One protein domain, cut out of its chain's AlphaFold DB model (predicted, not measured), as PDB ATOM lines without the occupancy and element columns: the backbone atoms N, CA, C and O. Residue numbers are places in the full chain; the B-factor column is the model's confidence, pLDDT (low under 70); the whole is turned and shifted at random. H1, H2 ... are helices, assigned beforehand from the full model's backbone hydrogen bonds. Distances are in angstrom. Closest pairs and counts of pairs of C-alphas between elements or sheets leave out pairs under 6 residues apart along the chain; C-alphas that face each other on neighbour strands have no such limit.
ATOM      1  N   SER A  29      41.672  43.922  41.306       81.81
ATOM      2  CA  SER A  29      41.285  45.116  42.063       81.81
ATOM      3  C   SER A  29      41.419  46.401  41.243       81.81
ATOM      4  O   SER A  29      40.582  47.288  41.387       81.81
ATOM      5  N   ALA A  30      42.448  46.516  40.399       80.62
ATOM      6  CA  ALA A  30      42.671  47.694  39.560       80.62
ATOM      7  C   ALA A  30      41.655  47.796  38.410       80.62
ATOM      8  O   ALA A  30      41.163  48.878  38.105       80.62
ATOM      9  N   THR A  31      41.318  46.665  37.788       81.00
ATOM     10  CA  THR A  31      40.382  46.605  36.650       81.00
ATOM     11  C   THR A  31      38.922  46.408  37.059       81.00
ATOM     12  O   THR A  31      38.022  46.595  36.243       81.00
ATOM     13  N   GLY A  32      38.659  45.989  38.302       81.12
ATOM     14  CA  GLY A  32      37.330  45.563  38.753       81.12
ATOM     15  C   GLY A  32      36.843  44.269  38.083       81.12
ATOM     16  O   GLY A  32      35.650  43.954  38.128       81.12
ATOM     17  N   MET A  33      37.740  43.525  37.427       81.75
ATOM     18  CA  MET A  33      37.411  42.297  36.711       81.75
ATOM     19  C   MET A  33      37.122  41.147  37.689       81.75
ATOM     20  O   MET A  33      37.709  41.045  38.764       81.75
ATOM     21  N   THR A  34      36.214  40.240  37.318       82.94
ATOM     22  CA  THR A  34      35.937  39.044  38.125       82.94
ATOM     23  C   THR A  34      36.987  37.953  37.879       82.94
ATOM     24  O   THR A  34      37.455  37.788  36.749       82.94
ATOM     25  N   PRO A  35      37.324  37.131  38.892       77.62
ATOM     26  CA  PRO A  35      38.336  36.077  38.760       77.62
ATOM     27  C   PRO A  35      37.970  35.012  37.713       77.62
ATOM     28  O   PRO A  35      38.845  34.471  37.043       77.62
ATOM     29  N   ALA A  36      36.673  34.736  37.540       80.12
ATOM     30  CA  ALA A  36      36.181  33.821  36.515       80.12
ATOM     31  C   ALA A  36      36.391  34.380  35.100       80.12
ATOM     32  O   ALA A  36      36.833  33.649  34.216       80.12
ATOM     33  N   ARG A  37      36.116  35.677  34.892       84.38
ATOM     34  CA  ARG A  37      36.352  36.342  33.606       84.38
ATOM     35  C   ARG A  37      37.839  36.388  33.289       84.38
ATOM     36  O   ARG A  37      38.225  36.031  32.189       84.38
ATOM     37  N   PHE A  38      38.663  36.736  34.269       84.44
ATOM     38  CA  PHE A  38      40.111  36.732  34.114       84.44
ATOM     39  C   PHE A  38      40.657  35.354  33.717       84.44
ATOM     40  O   PHE A  38      41.426  35.252  32.769       84.44
ATOM     41  N   GLY A  39      40.229  34.277  34.385       85.31
ATOM     42  CA  GLY A  39      40.633  32.920  34.002       85.31
ATOM     43  C   GLY A  39      40.174  32.541  32.589       85.31
ATOM     44  O   GLY A  39      40.914  31.902  31.840       85.31
ATOM     45  N   MET A  40      38.977  32.986  32.202       87.81
ATOM     46  CA  MET A  40      38.442  32.769  30.862       87.81
ATOM     47  C   MET A  40      39.221  33.534  29.783       87.81
ATOM     48  O   MET A  40      39.545  32.948  28.759       87.81
ATOM     49  N   GLU A  41      39.595  34.787  30.029       86.38
ATOM     50  CA  GLU A  41      40.356  35.607  29.074       86.38
ATOM     51  C   GLU A  41      41.834  35.190  28.994       86.38
ATOM     52  O   GLU A  41      42.411  35.131  27.913       86.38
ATOM     53  N   ALA A  42      42.453  34.850  30.129       85.38
ATOM     54  CA  ALA A  42      43.870  34.494  30.176       85.38
ATOM     55  C   ALA A  42      44.149  33.057  29.706       85.38
ATOM     56  O   ALA A  42      45.201  32.782  29.127       85.38
ATOM     57  N   LEU A  43      43.254  32.111  30.016       84.06
ATOM     58  CA  LEU A  43      43.492  30.668  29.861       84.06
ATOM     59  C   LEU A  43      42.326  29.902  29.229       84.06
ATOM     60  O   LEU A  43      42.455  28.700  28.998       84.06
ATOM     61  N   GLY A  44      41.189  30.554  28.981       85.75
ATOM     62  CA  GLY A  44      39.964  29.885  28.544       85.75
ATOM     63  C   GLY A  44      39.249  29.101  29.647       85.75
ATOM     64  O   GLY A  44      38.256  28.439  29.357       85.75
ATOM     65  N   ASP A  45      39.718  29.157  30.901       81.88
ATOM     66  CA  ASP A  45      39.145  28.388  32.007       81.88
ATOM     67  C   ASP A  45      38.842  29.271  33.236       81.88
ATOM     68  O   ASP A  45      39.753  29.813  33.868       81.88
ATOM     69  N   PRO A  46      37.563  29.397  33.638       82.19
ATOM     70  CA  PRO A  46      37.165  30.260  34.749       82.19
ATOM     71  C   PRO A  46      37.516  29.689  36.133       82.19
ATOM     72  O   PRO A  46      37.379  30.392  37.138       82.19
ATOM     73  N   ARG A  47      37.928  28.416  36.236       80.62
ATOM     74  CA  ARG A  47      38.226  27.761  37.523       80.62
ATOM     75  C   ARG A  47      39.654  27.992  37.981       80.62
ATOM     76  O   ARG A  47      39.922  27.820  39.164       80.62
ATOM     77  N   VAL A  48      40.533  28.456  37.098       78.69
ATOM     78  CA  VAL A  48      41.956  28.668  37.382       78.69
ATOM     79  C   VAL A  48      42.198  29.460  38.673       78.69
ATOM     80  O   VAL A  48      42.939  29.002  39.540       78.69
ATOM     81  N   VAL A  49      41.568  30.627  38.837       77.50
ATOM     82  CA  VAL A  49      41.784  31.481  40.022       77.50
ATOM     83  C   VAL A  49      41.191  30.842  41.280       77.50
ATOM     84  O   VAL A  49      41.793  30.888  42.350       77.50
ATOM     85  N   SER A  50      40.029  30.195  41.149       76.44
ATOM     86  CA  SER A  50      39.394  29.455  42.246       76.44
ATOM     87  C   SER A  50      40.248  28.276  42.709       76.44
ATOM     88  O   SER A  50      40.324  28.012  43.904       76.44
ATOM     89  N   ASP A  51      40.904  27.581  41.784       77.12
ATOM     90  CA  ASP A  51      41.820  26.495  42.096       77.12
ATOM     91  C   ASP A  51      43.097  27.006  42.773       77.12
ATOM     92  O   ASP A  51      43.530  26.427  43.768       77.12
ATOM     93  N   MET A  52      43.671  28.122  42.311       75.31
ATOM     94  CA  MET A  52      44.814  28.750  42.994       75.31
ATOM     95  C   MET A  52      44.458  29.192  44.412       75.31
ATOM     96  O   MET A  52      45.231  28.964  45.336       75.31
ATOM     97  N   ARG A  53      43.254  29.745  44.607       73.69
ATOM     98  CA  ARG A  53      42.707  30.090  45.931       73.69
ATOM     99  C   ARG A  53      42.426  28.882  46.826       73.69
ATOM    100  O   ARG A  53      42.217  29.059  48.024       73.69
ATOM    101  N   LYS A  54      42.401  27.672  46.269       72.62
ATOM    102  CA  LYS A  54      42.316  26.410  47.019       72.62
ATOM    103  C   LYS A  54      43.694  25.804  47.309       72.62
ATOM    104  O   LYS A  54      43.755  24.716  47.870       72.62
ATOM    105  N   GLY A  55      44.783  26.479  46.935       68.06
ATOM    106  CA  GLY A  55      46.148  25.993  47.122       68.06
ATOM    107  C   GLY A  55      46.646  25.089  45.994       68.06
ATOM    108  O   GLY A  55      47.645  24.396  46.167       68.06
ATOM    109  N   ARG A  56      45.976  25.067  44.832       71.75
ATOM    110  CA  ARG A  56      46.517  24.393  43.647       71.75
ATOM    111  C   ARG A  56      47.725  25.177  43.155       71.75
ATOM    112  O   ARG A  56      47.570  26.327  42.750       71.75
ATOM    113  N   ASP A  57      48.890  24.541  43.117       66.38
ATOM    114  CA  ASP A  57      50.070  25.143  42.505       66.38
ATOM    115  C   ASP A  57      49.899  25.212  40.979       66.38
ATOM    116  O   ASP A  57      49.817  24.173  40.303       66.38
ATOM    117  N   PRO A  58      49.800  26.423  40.403       68.69
ATOM    118  CA  PRO A  58      49.740  26.571  38.965       68.69
ATOM    119  C   PRO A  58      51.074  26.124  38.367       68.69
ATOM    120  O   PRO A  58      52.150  26.522  38.811       68.69
ATOM    121  N   ARG A  59      51.018  25.301  37.316       77.25
ATOM    122  CA  ARG A  59      52.228  24.917  36.577       77.25
ATOM    123  C   ARG A  59      52.900  26.167  36.005       77.25
ATOM    124  O   ARG A  59      52.218  27.129  35.658       77.25
ATOM    125  N   SER A  60      54.212  26.113  35.776       77.62
ATOM    126  CA  SER A  60      54.988  27.232  35.212       77.62
ATOM    127  C   SER A  60      54.392  27.790  33.912       77.62
ATOM    128  O   SER A  60      54.430  28.994  33.680       77.62
ATOM    129  N   LYS A  61      53.762  26.933  33.092       82.56
ATOM    130  CA  LYS A  61      53.030  27.347  31.883       82.56
ATOM    131  C   LYS A  61      51.826  28.244  32.204       82.56
ATOM    132  O   LYS A  61      51.614  29.248  31.536       82.56
ATOM    133  N   THR A  62      51.047  27.884  33.223       84.25
ATOM    134  CA  THR A  62      49.900  28.664  33.702       84.25
ATOM    135  C   THR A  62      50.370  30.014  34.229       84.25
ATOM    136  O   THR A  62      49.839  31.035  33.819       84.25
ATOM    137  N   VAL A  63      51.425  30.030  35.047       85.06
ATOM    138  CA  VAL A  63      52.026  31.271  35.561       85.06
ATOM    139  C   VAL A  63      52.472  32.199  34.429       85.06
ATOM    140  O   VAL A  63      52.168  33.389  34.457       85.06
ATOM    141  N   ALA A  64      53.156  31.662  33.416       87.31
ATOM    142  CA  ALA A  64      53.613  32.446  32.274       87.31
ATOM    143  C   ALA A  64      52.447  33.078  31.499       87.31
ATOM    144  O   ALA A  64      52.503  34.265  31.193       87.31
ATOM    145  N   MET A  65      51.378  32.319  31.237       86.12
ATOM    146  CA  MET A  65      50.190  32.831  30.540       86.12
ATOM    147  C   MET A  65      49.482  33.933  31.340       86.12
ATOM    148  O   MET A  65      49.101  34.950  30.768       86.12
ATOM    149  N   LEU A  66      49.377  33.790  32.665       85.44
ATOM    150  CA  LEU A  66      48.786  34.825  33.522       85.44
ATOM    151  C   LEU A  66      49.599  36.113  33.517       85.44
ATOM    152  O   LEU A  66      49.038  37.194  33.365       85.44
ATOM    153  N   ARG A  67      50.924  36.002  33.646       86.69
ATOM    154  CA  ARG A  67      51.814  37.163  33.575       86.69
ATOM    155  C   ARG A  67      51.769  37.835  32.211       86.69
ATOM    156  O   ARG A  67      51.738  39.056  32.150       86.69
ATOM    157  N   GLN A  68      51.729  37.057  31.129       88.75
ATOM    158  CA  GLN A  68      51.564  37.597  29.780       88.75
ATOM    159  C   GLN A  68      50.239  38.338  29.626       88.75
ATOM    160  O   GLN A  68      50.224  39.415  29.040       88.75
ATOM    161  N   PHE A  69      49.151  37.799  30.180       87.69
ATOM    162  CA  PHE A  69      47.854  38.461  30.163       87.69
ATOM    163  C   PHE A  69      47.878  39.777  30.950       87.69
ATOM    164  O   PHE A  69      47.518  40.814  30.407       87.69
ATOM    165  N   ILE A  70      48.396  39.777  32.184       85.94
ATOM    166  CA  ILE A  70      48.530  41.001  32.993       85.94
ATOM    167  C   ILE A  70      49.404  42.034  32.271       85.94
ATOM    168  O   ILE A  70      49.030  43.201  32.191       85.94
ATOM    169  N   ALA A  71      50.546  41.626  31.710       87.38
ATOM    170  CA  ALA A  71      51.430  42.513  30.954       87.38
ATOM    171  C   ALA A  71      50.747  43.078  29.697       87.38
ATOM    172  O   ALA A  71      50.928  44.246  29.365       87.38
ATOM    173  N   ARG A  72      49.942  42.265  29.004       87.69
ATOM    174  CA  ARG A  72      49.174  42.683  27.826       87.69
ATOM    175  C   ARG A  72      48.115  43.719  28.187       87.69
ATOM    176  O   ARG A  72      47.999  44.712  27.480       87.69
ATOM    177  N   GLU A  73      47.377  43.488  29.266       85.25
ATOM    178  CA  GLU A  73      46.315  44.381  29.729       85.25
ATOM    179  C   GLU A  73      46.875  45.678  30.318       85.25
ATOM    180  O   GLU A  73      46.377  46.752  30.010       85.25
ATOM    181  N   THR A  74      47.954  45.606  31.102       80.06
ATOM    182  CA  THR A  74      48.630  46.807  31.629       80.06
ATOM    183  C   THR A  74      49.310  47.631  30.542       80.06
ATOM    184  O   THR A  74      49.379  48.843  30.676       80.06
ATOM    185  N   ALA A  75      49.783  47.016  29.452       78.88
ATOM    186  CA  ALA A  75      50.292  47.747  28.289       78.88
ATOM    187  C   ALA A  75      49.183  48.360  27.414       78.88
ATOM    188  O   ALA A  75      49.479  49.187  26.554       78.88
ATOM    189  N   ASN A  76      47.934  47.918  27.580       68.88
ATOM    190  CA  ASN A  76      46.775  48.394  26.823       68.88
ATOM    191  C   ASN A  76      45.905  49.387  27.623       68.88
ATOM    192  O   ASN A  76      44.897  49.863  27.101       68.88
TER     193      ASN A  76
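What this domain is: This is residues 29 to 76 of the 77 residues of an uncharacterized protein of Sphingomonas sp. Leaf10 (UniProt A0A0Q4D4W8). Three helices form a small cornered cluster in which H1 meets both of the others: the long H3 crosses the end of H1, nearly at a right angle, and the short H2 packs on H1. The chain reaches H3 from H2 through residues 53 to 59. The printed part has 48 residues, with H1, H2 and H3 in chain order and no named strand, and its class is all helix. It is compact, with a radius of gyration of the C-alphas of 10.4 A and spans of 29 by 21 by 17 A.

Where its parts are: H1 holds residues 35 to 43, from C-alpha 35 at (38.336, 36.077, 38.760), and is 11.6 A long. H2 holds residues 48 to 52. H3 holds residues 60 to 74 and measures 20.9 A, ending with C-alpha 74 at (48.630, 46.807, 31.629).

How they stand to each other: H1 and H2 touch, their closest C-alphas, those of Gly 39 and Val 48, being 5.6 A apart. H1 and H3 touch about perpendicular, at 75 degrees; their closest C-alphas, of Ala 42 and Phe 69, are 5.6 A apart. H2 and H3 are apart. In H1, H2 and H3 every O i to N i+4 pair is within hydrogen-bond range.

The domain as a whole: The C-alphas farthest apart, of Gly 55 and Asn 76, are 30.2 A apart. The printed part has no cut. The link from H1 to H2 is tight and that from H2 to H3 short. Model confidence is under 70 at residues 55, 57 to 58 and 76.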